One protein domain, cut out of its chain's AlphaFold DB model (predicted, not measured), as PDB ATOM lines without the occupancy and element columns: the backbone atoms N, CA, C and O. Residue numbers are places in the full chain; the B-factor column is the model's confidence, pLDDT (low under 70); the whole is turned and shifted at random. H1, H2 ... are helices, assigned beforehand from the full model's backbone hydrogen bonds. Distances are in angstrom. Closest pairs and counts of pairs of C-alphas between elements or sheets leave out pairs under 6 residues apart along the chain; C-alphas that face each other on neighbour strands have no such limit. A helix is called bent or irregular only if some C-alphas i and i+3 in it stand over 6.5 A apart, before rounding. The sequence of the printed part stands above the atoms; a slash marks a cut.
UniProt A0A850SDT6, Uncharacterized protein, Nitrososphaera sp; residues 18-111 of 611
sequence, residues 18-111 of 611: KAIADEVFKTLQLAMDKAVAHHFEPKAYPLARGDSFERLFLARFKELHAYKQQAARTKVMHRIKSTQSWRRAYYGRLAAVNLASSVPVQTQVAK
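AT A GLANCE: This is residues 18 to 111 of the 611 residues of an uncharacterized protein of Nitrososphaera sp (UniProt A0A850SDT6). One long helix, H1, runs through the middle, and four shorter helices are set round it, with H2 and H4 on opposite sides of it and H3 and H5 on opposite sides of it. H2 and H3 cross H1 steeply, the shorter H5 packs on it, and residues 63 to 68, of which 66 to 68 belong to H3, stick out. The printed part has 94 residues with five named helices, in the order H1, H2, H3, H4, H5, and no named strand; the class is all helix. It is compact, with a radius of gyration of the C-alphas of 12.8 A and a rounded outline of 34 by 28 by 26 A.

IN THESE COORDINATES: H1, residues 18 to 40, begins with C-alpha 18 at (136.009, 59.940, 76.930) and is 33.4 A from first to last C-alpha. H2 is residues 53 to 63, 16.1 A long. H3 is residues 66 to 81, 22.1 A long, with C-alpha 66 at (158.441, 83.228, 62.197). H4, residues 84 to 96, is irregular: C-alphas 90 and 93 are 9.4 A apart. H5, residues 105 to 109, ends with C-alpha 109 at (143.613, 71.935, 87.200).

HOW THE PARTS SIT: H1 is the hub and touches the four other helices. It touches H2 at a steep tilt of 52 degrees, the same way; their closest C-alphas are those of Ala 35 and Glu 54, 4.9 A apart. With residues 33 to 40 alone, H1 touches H3 at a steep tilt of 60 degrees, opposite ways; their closest C-alphas are those of Asp 33 and Val 76, 5.5 A apart. H1 and H4 only just touch, with 3 pairs of C-alphas within 8 A, through residues 26 to 27 of H1 and 91 to 94 of H4; they are about perpendicular at 77 degrees, and the closest C-alphas are those of Lys 26 and Tyr 91, 6.7 A apart. H1 touches H5 with residues 27 to 31 alone; the closest C-alphas are those of Ala 31 and Val 105, 5.8 A apart. The helix packing is mostly crossed, with none of the three tilted pairs that touch at a shallow tilt. H2 and H3 are close but not clearly touching, with the C-alphas of Phe 61 and Gln 69 closest at 7.1 A. H2 and H4 are apart, and so are H3 and H5. In H3 and H5 every O i to N i+4 pair is within hydrogen-bond range; in H1 it is 18 of 19, in H2 6 of 7 and in H4 5 of 9.

THE WHOLE: The two C-alphas farthest apart are those of Tyr 67 and Lys 111, at 36.6 A. The printed part has no cut. The link from H1 to H2, residues 41 to 52, is long; those from H2 to H3 and from H3 to H4 are tight, and that from H4 to H5 is short. The mean pLDDT of the printed part is 86.9, and no printed residue is under 70.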
ATOM      1  N   LYS A  18     135.885  58.832  77.884       72.38
ATOM      2  CA  LYS A  18     136.009  59.940  76.930       72.38
ATOM      3  C   LYS A  18     135.998  61.307  77.618       72.38
ATOM      4  O   LYS A  18     136.758  62.185  77.227       72.38
ATOM      5  N   ALA A  19     135.193  61.489  78.668       75.38
ATOM      6  CA  ALA A  19     135.170  62.735  79.435       75.38
ATOM      7  C   ALA A  19     136.480  63.000  80.203       75.38
ATOM      8  O   ALA A  19     136.876  64.158  80.330       75.38
ATOM      9  N   ILE A  20     137.174  61.956  80.679       74.62
ATOM     10  CA  ILE A  20     138.519  62.085  81.270       74.62
ATOM     11  C   ILE A  20     139.525  62.474  80.175       74.62
ATOM     12  O   ILE A  20     140.312  63.401  80.365       74.62
ATOM     13  N   ALA A  21     139.459  61.821  79.012       72.75
ATOM     14  CA  ALA A  21     140.350  62.086  77.885       72.75
ATOM     15  C   ALA A  21     140.195  63.514  77.329       72.75
ATOM     16  O   ALA A  21     141.182  64.234  77.186       72.75
ATOM     17  N   ASP A  22     138.955  63.967  77.103       82.25
ATOM     18  CA  ASP A  22     138.643  65.338  76.680       82.25
ATOM     19  C   ASP A  22     139.085  66.389  77.721       82.25
ATOM     20  O   ASP A  22     139.434  67.508  77.343       82.25
ATOM     21  N   GLU A  23     139.098  66.065  79.020       85.12
ATOM     22  CA  GLU A  23     139.599  66.965  80.071       85.12
ATOM     23  C   GLU A  23     141.135  67.053  80.095       85.12
ATOM     24  O   GLU A  23     141.690  68.148  80.245       85.12
ATOM     25  N   VAL A  24     141.841  65.931  79.919       83.25
ATOM     26  CA  VAL A  24     143.310  65.935  79.825       83.25
ATOM     27  C   VAL A  24     143.761  66.637  78.544       83.25
ATOM     28  O   VAL A  24     144.605  67.530  78.622       83.25
ATOM     29  N   PHE A  25     143.134  66.339  77.404       83.38
ATOM     30  CA  PHE A  25     143.345  67.057  76.145       83.38
ATOM     31  C   PHE A  25     143.195  68.576  76.330       83.38
ATOM     32  O   PHE A  25     144.139  69.323  76.085       83.38
ATOM     33  N   LYS A  26     142.065  69.043  76.881       89.12
ATOM     34  CA  LYS A  26     141.819  70.478  77.124       89.12
ATOM     35  C   LYS A  26     142.763  71.108  78.157       89.12
ATOM     36  O   LYS A  26     142.994  72.316  78.123       89.12
ATOM     37  N   THR A  27     143.339  70.319  79.065       90.31
ATOM     38  CA  THR A  27     144.408  70.785  79.970       90.31
ATOM     39  C   THR A  27     145.684  71.105  79.187       90.31
ATOM     40  O   THR A  27     146.318  72.131  79.426       90.31
ATOM     41  N   LEU A  28     146.052  70.239  78.243       88.38
ATOM     42  CA  LEU A  28     147.265  70.357  77.431       88.38
ATOM     43  C   LEU A  28     147.108  71.436  76.354       88.38
ATOM     44  O   LEU A  28     147.997  72.259  76.169       88.38
ATOM     45  N   GLN A  29     145.919  71.532  75.766       88.62
ATOM     46  CA  GLN A  29     145.474  72.622  74.901       88.62
ATOM     47  C   GLN A  29     145.651  74.008  75.562       88.62
ATOM     48  O   GLN A  29     146.214  74.919  74.959       88.62
ATOM     49  N   LEU A  30     145.255  74.163  76.835       92.00
ATOM     50  CA  LEU A  30     145.481  75.395  77.611       92.00
ATOM     51  C   LEU A  30     146.965  75.646  77.934       92.00
ATOM     52  O   LEU A  30     147.379  76.802  78.036       92.00
ATOM     53  N   ALA A  31     147.768  74.591  78.105       92.25
ATOM     54  CA  ALA A  31     149.218  74.704  78.277       92.25
ATOM     55  C   ALA A  31     149.913  75.163  76.978       92.25
ATOM     56  O   ALA A  31     150.819  75.994  77.028       92.25
ATOM     57  N   MET A  32     149.436  74.686  75.825       89.69
ATOM     58  CA  MET A  32     149.889  75.077  74.489       89.69
ATOM     59  C   MET A  32     149.492  76.524  74.143       89.69
ATOM     60  O   MET A  32     150.359  77.312  73.763       89.69
ATOM     61  N   ASP A  33     148.233  76.920  74.380       91.50
ATOM     62  CA  ASP A  33     147.775  78.321  74.274       91.50
ATOM     63  C   ASP A  33     148.680  79.254  75.114       91.50
ATOM     64  O   ASP A  33     149.118  80.307  74.645       91.50
ATOM     65  N   LYS A  34     149.020  78.854  76.348       94.12
ATOM     66  CA  LYS A  34     149.894  79.629  77.246       94.12
ATOM     67  C   LYS A  34     151.354  79.677  76.783       94.12
ATOM     68  O   LYS A  34     151.995  80.708  76.963       94.12
ATOM     69  N   ALA A  35     151.879  78.609  76.178       93.31
ATOM     70  CA  ALA A  35     153.237  78.577  75.629       93.31
ATOM     71  C   ALA A  35     153.410  79.581  74.476       93.31
ATOM     72  O   ALA A  35     154.344  80.385  74.492       93.31
ATOM     73  N   VAL A  36     152.467  79.603  73.528       91.75
ATOM     74  CA  VAL A  36     152.459  80.579  72.424       91.75
ATOM     75  C   VAL A  36     152.270  82.000  72.956       91.75
ATOM     76  O   VAL A  36     153.020  82.904  72.591       91.75
ATOM     77  N   ALA A  37     151.321  82.216  73.871       93.25
ATOM     78  CA  ALA A  37     151.098  83.535  74.462       93.25
ATOM     79  C   ALA A  37     152.321  84.044  75.255       93.25
ATOM     80  O   ALA A  37     152.620  85.239  75.221       93.25
ATOM     81  N   HIS A  38     153.079  83.151  75.903       95.50
ATOM     82  CA  HIS A  38     154.342  83.494  76.559       95.50
ATOM     83  C   HIS A  38     155.427  83.940  75.575       95.50
ATOM     84  O   HIS A  38     156.186  84.843  75.910       95.50
ATOM     85  N   HIS A  39     155.517  83.343  74.381       94.31
ATOM     86  CA  HIS A  39     156.516  83.741  73.383       94.31
ATOM     87  C   HIS A  39     156.393  85.238  73.047       94.31
ATOM     88  O   HIS A  39     157.390  85.956  73.045       94.31
ATOM     89  N   PHE A  40     155.170  85.722  72.810       93.81
ATOM     90  CA  PHE A  40     154.927  87.112  72.404       93.81
ATOM     91  C   PHE A  40     154.753  88.084  73.574       93.81
ATOM     92  O   PHE A  40     155.157  89.243  73.485       93.81
ATOM     93  N   GLU A  41     154.123  87.644  74.663       94.88
ATOM     94  CA  GLU A  41     153.711  88.496  75.784       94.88
ATOM     95  C   GLU A  41     154.184  87.890  77.135       94.88
ATOM     96  O   GLU A  41     153.380  87.669  78.046       94.88
ATOM     97  N   PRO A  42     155.503  87.639  77.325       93.75
ATOM     98  CA  PRO A  42     156.039  86.825  78.429       93.75
ATOM     99  C   PRO A  42     155.784  87.392  79.830       93.75
ATOM    100  O   PRO A  42     155.769  86.643  80.808       93.75
ATOM    101  N   LYS A  43     155.575  88.713  79.937       93.50
ATOM    102  CA  LYS A  43     155.191  89.398  81.185       93.50
ATOM    103  C   LYS A  43     153.715  89.191  81.547       93.50
ATOM    104  O   LYS A  43     153.389  89.225  82.727       93.50
ATOM    105  N   ALA A  44     152.843  88.998  80.556       92.44
ATOM    106  CA  ALA A  44     151.411  88.780  80.757       92.44
ATOM    107  C   ALA A  44     151.075  87.295  80.966       92.44
ATOM    108  O   ALA A  44     150.159  86.986  81.721       92.44
ATOM    109  N   TYR A  45     151.842  86.386  80.354       95.12
ATOM    110  CA  TYR A  45     151.655  84.932  80.451       95.12
ATOM    111  C   TYR A  45     152.930  84.243  80.971       95.12
ATOM    112  O   TYR A  45     153.604  83.542  80.219       95.12
ATOM    113  N   PRO A  46     153.339  84.456  82.234       95.19
ATOM    114  CA  PRO A  46     154.571  83.878  82.768       95.19
ATOM    115  C   PRO A  46     154.504  82.343  82.863       95.19
ATOM    116  O   PRO A  46     153.514  81.769  83.322       95.19
ATOM    117  N   LEU A  47     155.594  81.664  82.489       93.56
ATOM    118  CA  LEU A  47     155.768  80.225  82.721       93.56
ATOM    119  C   LEU A  47     156.510  79.948  84.034       93.56
ATOM    120  O   LEU A  47     157.284  80.774  84.525       93.56
ATOM    121  N   ALA A  48     156.315  78.747  84.580       89.19
ATOM    122  CA  ALA A  48     157.091  78.255  85.714       89.19
ATOM    123  C   ALA A  48     158.586  78.129  85.363       89.19
ATOM    124  O   ALA A  48     158.960  78.019  84.194       89.19
ATOM    125  N   ARG A  49     159.466  78.125  86.374       79.06
ATOM    126  CA  ARG A  49     160.911  77.883  86.177       79.06
ATOM    127  C   ARG A  49     161.262  76.403  85.995       79.06
ATOM    128  O   ARG A  49     162.219  76.114  85.290       79.06
ATOM    129  N   GLY A  50     160.498  75.505  86.619       78.81
ATOM    130  CA  GLY A  50     160.660  74.057  86.476       78.81
ATOM    131  C   GLY A  50     160.044  73.503  85.191       78.81
ATOM    132  O   GLY A  50     159.369  74.220  84.453       78.81
ATOM    133  N   ASP A  51     160.284  72.216  84.964       81.06
ATOM    134  CA  ASP A  51     159.784  71.431  83.835       81.06
ATOM    135  C   ASP A  51     158.240  71.346  83.819       81.06
ATOM    136  O   ASP A  51     157.602  71.119  84.852       81.06
ATOM    137  N   SER A  52     157.626  71.595  82.660       89.62
ATOM    138  CA  SER A  52     156.168  71.625  82.489       89.62
ATOM    139  C   SER A  52     155.752  71.461  81.024       89.62
ATOM    140  O   SER A  52     156.546  71.700  80.111       89.62
ATOM    141  N   PHE A  53     154.479  71.121  80.788       88.75
ATOM    142  CA  PHE A  53     153.917  71.054  79.436       88.75
ATOM    143  C   PHE A  53     154.066  72.381  78.678       88.75
ATOM    144  O   PHE A  53     154.426  72.363  77.507       88.75
ATOM    145  N   GLU A  54     153.888  73.540  79.331       93.75
ATOM    146  CA  GLU A  54     154.100  74.832  78.663       93.75
ATOM    147  C   GLU A  54     155.550  75.032  78.199       93.75
ATOM    148  O   GLU A  54     155.774  75.666  77.171       93.75
ATOM    149  N   ARG A  55     156.547  74.503  78.926       90.88
ATOM    150  CA  ARG A  55     157.952  74.560  78.490       90.88
ATOM    151  C   ARG A  55     158.242  73.617  77.333       90.88
ATOM    152  O   ARG A  55     159.005  73.996  76.450       90.88
ATOM    153  N   LEU A  56     157.631  72.435  77.326       87.31
ATOM    154  CA  LEU A  56     157.763  71.480  76.230       87.31
ATOM    155  C   LEU A  56     157.150  72.034  74.933       87.31
ATOM    156  O   LEU A  56     157.822  72.060  73.907       87.31
ATOM    157  N   PHE A  57     155.928  72.574  74.999       88.44
ATOM    158  CA  PHE A  57     155.309  73.256  73.859       88.44
ATOM    159  C   PHE A  57     156.093  74.510  73.439       88.44
ATOM    160  O   PHE A  57     156.245  74.745  72.247       88.44
ATOM    161  N   LEU A  58     156.645  75.295  74.375       90.25
ATOM    162  CA  LEU A  58     157.473  76.465  74.039       90.25
ATOM    163  C   LEU A  58     158.804  76.089  73.367       90.25
ATOM    164  O   LEU A  58     159.333  76.908  72.618       90.25
ATOM    165  N   ALA A  59     159.360  74.904  73.639       87.38
ATOM    166  CA  ALA A  59     160.551  74.417  72.946       87.38
ATOM    167  C   ALA A  59     160.237  74.195  71.457       87.38
ATOM    168  O   ALA A  59     160.748  74.948  70.632       87.38
ATOM    169  N   ARG A  60     159.283  73.301  71.138       82.50
ATOM    170  CA  ARG A  60     158.854  73.050  69.750       82.50
ATOM    171  C   ARG A  60     158.368  74.322  69.051       82.50
ATOM    172  O   ARG A  60     158.743  74.589  67.918       82.50
ATOM    173  N   PHE A  61     157.599  75.172  69.734       84.38
ATOM    174  CA  PHE A  61     157.081  76.412  69.142       84.38
ATOM    175  C   PHE A  61     158.179  77.387  68.667       84.38
ATOM    176  O   PHE A  61     157.932  78.205  67.783       84.38
ATOM    177  N   LYS A  62     159.389  77.322  69.241       85.00
ATOM    178  CA  LYS A  62     160.532  78.145  68.813       85.00
ATOM    179  C   LYS A  62     161.265  77.602  67.588       85.00
ATOM    180  O   LYS A  62     161.982  78.377  66.966       85.00
ATOM    181  N   GLU A  63     161.100  76.322  67.267       79.94
ATOM    182  CA  GLU A  63     161.676  75.685  66.072       79.94
ATOM    183  C   GLU A  63     160.922  76.111  64.799       79.94
ATOM    184  O   GLU A  63     161.490  76.127  63.715       79.94
ATOM    185  N   LEU A  64     159.653  76.522  64.929       73.12
ATOM    186  CA  LEU A  64     158.821  76.974  63.810       73.12
ATOM    187  C   LEU A  64     159.342  78.273  63.177       73.12
ATOM    188  O   LEU A  64     159.688  79.216  63.891       73.12
ATOM    189  N   HIS A  65     159.248  78.402  61.851       72.00
ATOM    190  CA  HIS A  65     159.491  79.673  61.157       72.00
ATOM    191  C   HIS A  65     158.589  80.816  61.662       72.00
ATOM    192  O   HIS A  65     157.423  80.624  62.020       72.00
ATOM    193  N   ALA A  66     159.101  82.051  61.621       77.38
ATOM    194  CA  ALA A  66     158.441  83.228  62.197       77.38
ATOM    195  C   ALA A  66     157.021  83.508  61.651       77.38
ATOM    196  O   ALA A  66     156.163  83.992  62.393       77.38
ATOM    197  N   TYR A  67     156.735  83.175  60.384       74.69
ATOM    198  CA  TYR A  67     155.389  83.336  59.815       74.69
ATOM    199  C   TYR A  67     154.377  82.364  60.445       74.69
ATOM    200  O   TYR A  67     153.279  82.783  60.817       74.69
ATOM    201  N   LYS A  68     154.778  81.104  60.679       76.31
ATOM    202  CA  LYS A  68     153.994  80.086  61.402       76.31
ATOM    203  C   LYS A  68     153.734  80.516  62.843       76.31
ATOM    204  O   LYS A  68     152.591  80.510  63.301       76.31
ATOM    205  N   GLN A  69     154.767  81.014  63.531       84.12
ATOM    206  CA  GLN A  69     154.634  81.555  64.890       84.12
ATOM    207  C   GLN A  69     153.582  82.685  64.960       84.12
ATOM    208  O   GLN A  69     152.752  82.720  65.874       84.12
ATOM    209  N   GLN A  70     153.562  83.595  63.980       82.62
ATOM    210  CA  GLN A  70     152.595  84.698  63.913       82.62
ATOM    211  C   GLN A  70     151.178  84.242  63.490       82.62
ATOM    212  O   GLN A  70     150.182  84.787  63.982       82.62
ATOM    213  N   ALA A  71     151.052  83.209  62.649       79.62
ATOM    214  CA  ALA A  71     149.767  82.572  62.342       79.62
ATOM    215  C   ALA A  71     149.162  81.906  63.597       79.62
ATOM    216  O   ALA A  71     148.012  82.181  63.963       79.62
ATOM    217  N   ALA A  72     149.974  81.130  64.322       82.62
ATOM    218  CA  ALA A  72     149.623  80.515  65.599       82.62
ATOM    219  C   ALA A  72     149.150  81.548  66.630       82.62
ATOM    220  O   ALA A  72     148.108  81.363  67.268       82.62
ATOM    221  N   ARG A  73     149.872  82.675  66.755       87.06
ATOM    222  CA  ARG A  73     149.509  83.791  67.644       87.06
ATOM    223  C   ARG A  73     148.072  84.248  67.426       87.06
ATOM    224  O   ARG A  73     147.350  84.474  68.394       87.06
ATOM    225  N   THR A  74     147.648  84.377  66.172       84.56
ATOM    226  CA  THR A  74     146.314  84.881  65.824       84.56
ATOM    227  C   THR A  74     145.218  83.930  66.319       84.56
ATOM    228  O   THR A  74     144.296  84.362  67.018       84.56
ATOM    229  N   LYS A  75     145.366  82.622  66.062       81.31
ATOM    230  CA  LYS A  75     144.427  81.577  66.513       81.31
ATOM    231  C   LYS A  75     144.399  81.446  68.050       81.31
ATOM    232  O   LYS A  75     143.322  81.401  68.647       81.31
ATOM    233  N   VAL A  76     145.565  81.468  68.703       87.50
ATOM    234  CA  VAL A  76     145.709  81.403  70.174       87.50
ATOM    235  C   VAL A  76     145.089  82.614  70.866       87.50
ATOM    236  O   VAL A  76     144.257  82.467  71.765       87.50
ATOM    237  N   MET A  77     145.445  83.828  70.446       87.38
ATOM    238  CA  MET A  77     144.988  85.041  71.126       87.38
ATOM    239  C   MET A  77     143.476  85.251  70.984       87.38
ATOM    240  O   MET A  77     142.870  85.826  71.889       87.38
ATOM    241  N   HIS A  78     142.845  84.713  69.931       86.06
ATOM    242  CA  HIS A  78     141.388  84.632  69.821       86.06
ATOM    243  C   HIS A  78     140.766  83.756  70.930       86.06
ATOM    244  O   HIS A  78     139.863  84.210  71.638       86.06
ATOM    245  N   ARG A  79     141.271  82.534  71.167       86.00
ATOM    246  CA  ARG A  79     140.781  81.650  72.254       86.00
ATOM    247  C   ARG A  79     141.044  82.209  73.651       86.00
ATOM    248  O   ARG A  79     140.209  82.053  74.548       86.00
ATOM    249  N   ILE A  80     142.184  82.871  73.855       87.69
ATOM    250  CA  ILE A  80     142.524  83.499  75.139       87.69
ATOM    251  C   ILE A  80     141.598  84.688  75.426       87.69
ATOM    252  O   ILE A  80     141.068  84.778  76.532       87.69
ATOM    253  N   LYS A  81     141.339  85.551  74.434       87.50
ATOM    254  CA  LYS A  81     140.466  86.738  74.562       87.50
ATOM    255  C   LYS A  81     138.963  86.440  74.406       87.50
ATOM    256  O   LYS A  81     138.147  87.342  74.575       87.50
ATOM    257  N   SER A  82     138.586  85.194  74.107       87.62
ATOM    258  CA  SER A  82     137.185  84.760  73.994       87.62
ATOM    259  C   SER A  82     136.407  84.947  75.302       87.62
ATOM    260  O   SER A  82     136.950  84.796  76.397       87.62
ATOM    261  N   THR A  83     135.108  85.241  75.192       88.25
ATOM    262  CA  THR A  83     134.259  85.586  76.347       88.25
ATOM    263  C   THR A  83     134.215  84.480  77.405       88.25
ATOM    264  O   THR A  83     134.291  83.291  77.093       88.25
ATOM    265  N   GLN A  84     133.995  84.846  78.674       82.50
ATOM    266  CA  GLN A  84     133.889  83.857  79.755       82.50
ATOM    267  C   GLN A  84     132.698  82.892  79.572       82.50
ATOM    268  O   GLN A  84     132.728  81.785  80.105       82.50
ATOM    269  N   SER A  85     131.679  83.274  78.791       84.44
ATOM    270  CA  SER A  85     130.601  82.370  78.366       84.44
ATOM    271  C   SER A  85     131.125  81.297  77.405       84.44
ATOM    272  O   SER A  85     131.021  80.108  77.703       84.44
ATOM    273  N   TRP A  86     131.795  81.706  76.318       89.19
ATOM    274  CA  TRP A  86     132.415  80.784  75.359       89.19
ATOM    275  C   TRP A  86     133.447  79.876  76.037       89.19
ATOM    276  O   TRP A  86     133.398  78.656  75.888       89.19
ATOM    277  N   ARG A  87     134.324  80.448  76.877       85.56
ATOM    278  CA  ARG A  87     135.329  79.680  77.627       85.56
ATOM    279  C   ARG A  87     134.668  78.658  78.554       85.56
ATOM    280  O   ARG A  87     135.123  77.523  78.580       85.56
ATOM    281  N   ARG A  88     133.573  78.986  79.255       85.62
ATOM    282  CA  ARG A  88     132.817  78.008  80.070       85.62
ATOM    283  C   ARG A  88     132.157  76.911  79.233       85.62
ATOM    284  O   ARG A  88     132.197  75.759  79.651       85.62
ATOM    285  N   ALA A  89     131.586  77.239  78.074       83.44
ATOM    286  CA  ALA A  89     130.977  76.252  77.182       83.44
ATOM    287  C   ALA A  89     132.018  75.273  76.605       83.44
ATOM    288  O   ALA A  89     131.793  74.065  76.591       83.44
ATOM    289  N   TYR A  90     133.178  75.784  76.184       83.19
ATOM    290  CA  TYR A  90     134.229  74.989  75.550       83.19
ATOM    291  C   TYR A  90     135.113  74.237  76.563       83.19
ATOM    292  O   TYR A  90     135.294  73.020  76.459       83.19
ATOM    293  N   TYR A  91     135.632  74.934  77.578       85.12
ATOM    294  CA  TYR A  91     136.583  74.404  78.566       85.12
ATOM    295  C   TYR A  91     135.929  73.840  79.842       85.12
ATOM    296  O   TYR A  91     136.617  73.241  80.672       85.12
ATOM    297  N   GLY A  92     134.617  74.009  80.044       87.00
ATOM    298  CA  GLY A  92     133.922  73.514  81.237       87.00
ATOM    299  C   GLY A  92     134.526  74.078  82.529       87.00
ATOM    300  O   GLY A  92     134.682  75.293  82.675       87.00
ATOM    301  N   ARG A  93     134.919  73.201  83.468       85.94
ATOM    302  CA  ARG A  93     135.584  73.623  84.719       85.94
ATOM    303  C   ARG A  93     136.963  74.253  84.488       85.94
ATOM    304  O   ARG A  93     137.375  75.102  85.273       85.94
ATOM    305  N   LEU A  94     137.649  73.899  83.399       89.75
ATOM    306  CA  LEU A  94     138.988  74.409  83.072       89.75
ATOM    307  C   LEU A  94     138.963  75.895  82.659       89.75
ATOM    308  O   LEU A  94     139.996  76.555  82.669       89.75
ATOM    309  N   ALA A  95     137.780  76.470  82.406       88.44
ATOM    310  CA  ALA A  95     137.589  77.910  82.197       88.44
ATOM    311  C   ALA A  95     137.960  78.785  83.418       88.44
ATOM    312  O   ALA A  95     137.948  80.013  83.313       88.44
ATOM    313  N   ALA A  96     138.256  78.168  84.569       88.94
ATOM    314  CA  ALA A  96     138.779  78.816  85.772       88.94
ATOM    315  C   ALA A  96     140.325  78.824  85.864       88.94
ATOM    316  O   ALA A  96     140.866  79.395  86.809       88.94
ATOM    317  N   VAL A  97     141.045  78.209  84.915       91.50
ATOM    318  CA  VAL A  97     142.516  78.274  84.848       91.50
ATOM    319  C   VAL A  97     142.959  79.693  84.482       91.50
ATOM    320  O   VAL A  97     142.526  80.252  83.472       91.50
ATOM    321  N   ASN A  98     143.869  80.259  85.275       92.06
ATOM    322  CA  ASN A  98     144.457  81.573  85.048       92.06
ATOM    323  C   ASN A  98     145.784  81.446  84.277       92.06
ATOM    324  O   ASN A  98     146.817  81.083  84.846       92.06
ATOM    325  N   LEU A  99     145.767  81.785  82.985       92.19
ATOM    326  CA  LEU A  99     146.955  81.729  82.122       92.19
ATOM    327  C   LEU A  99     147.992  82.824  82.431       92.19
ATOM    328  O   LEU A  99     149.156  82.657  82.077       92.19
ATOM    329  N   ALA A 100     147.606  83.892  83.141       91.69
ATOM    330  CA  ALA A 100     148.522  84.926  83.629       91.69
ATOM    331  C   ALA A 100     149.234  84.539  84.944       91.69
ATOM    332  O   ALA A 100     150.072  85.284  85.450       91.69
ATOM    333  N   SER A 101     148.925  83.371  85.518       92.69
ATOM    334  CA  SER A 101     149.657  82.834  86.667       92.69
ATOM    335  C   SER A 101     150.902  82.062  86.225       92.69
ATOM    336  O   SER A 101     150.842  81.220  85.327       92.69
ATOM    337  N   SER A 102     152.012  82.259  86.940       90.44
ATOM    338  CA  SER A 102     153.246  81.476  86.780       90.44
ATOM    339  C   SER A 102     153.108  80.006  87.205       90.44
ATOM    340  O   SER A 102     154.002  79.206  86.935       90.44
ATOM    341  N   VAL A 103     151.994  79.624  87.841       92.06
ATOM    342  CA  VAL A 103     151.682  78.232  88.200       92.06
ATOM    343  C   VAL A 103     151.344  77.421  86.935       92.06
ATOM    344  O   VAL A 103     150.513  77.884  86.140       92.06
ATOM    345  N   PRO A 104     151.919  76.212  86.743       94.19
ATOM    346  CA  PRO A 104     151.622  75.367  85.587       94.19
ATOM    347  C   PRO A 104     150.137  75.020  85.462       94.19
ATOM    348  O   PRO A 104     149.467  74.785  86.474       94.19
ATOM    349  N   VAL A 105     149.620  74.953  84.235       92.31
ATOM    350  CA  VAL A 105     148.191  74.691  83.969       92.31
ATOM    351  C   VAL A 105     147.698  73.408  84.658       92.31
ATOM    352  O   VAL A 105     146.707  73.452  85.387       92.31
ATOM    353  N   GLN A 106     148.420  72.293  84.538       89.31
ATOM    354  CA  GLN A 106     148.078  71.020  85.186       89.31
ATOM    355  C   GLN A 106     148.042  71.120  86.725       89.31
ATOM    356  O   GLN A 106     147.186  70.516  87.375       89.31
ATOM    357  N   THR A 107     148.901  71.955  87.321       89.56
ATOM    358  CA  THR A 107     148.917  72.228  88.769       89.56
ATOM    359  C   THR A 107     147.730  73.091  89.210       89.56
ATOM    360  O   THR A 107     147.255  72.940  90.336       89.56
ATOM    361  N   GLN A 108     147.214  73.969  88.344       91.50
ATOM    362  CA  GLN A 108     145.960  74.688  88.596       91.50
ATOM    363  C   GLN A 108     144.756  73.739  88.488       91.50
ATOM    364  O   GLN A 108     143.914  73.710  89.385       91.50
ATOM    365  N   VAL A 109     144.704  72.900  87.447       88.19
ATOM    366  CA  VAL A 109     143.613  71.935  87.200       88.19
ATOM    367  C   VAL A 109     143.468  70.899  88.321       88.19
ATOM    368  O   VAL A 109     142.345  70.513  88.658       88.19
ATOM    369  N   ALA A 110     144.573  70.504  88.959       84.62
ATOM    370  CA  ALA A 110     144.572  69.639  90.141       84.62
ATOM    371  C   ALA A 110     143.957  70.288  91.404       84.62
ATOM    372  O   ALA A 110     143.530  69.571  92.304       84.62
ATOM    373  N   LYS A 111     143.896  71.628  91.476       85.75
ATOM    374  CA  LYS A 111     143.301  72.382  92.601       85.75
ATOM    375  C   LYS A 111     141.837  72.771  92.372       85.75
ATOM    376  O   LYS A 111     141.162  73.175  93.315       85.75
TER     377      LYS A 111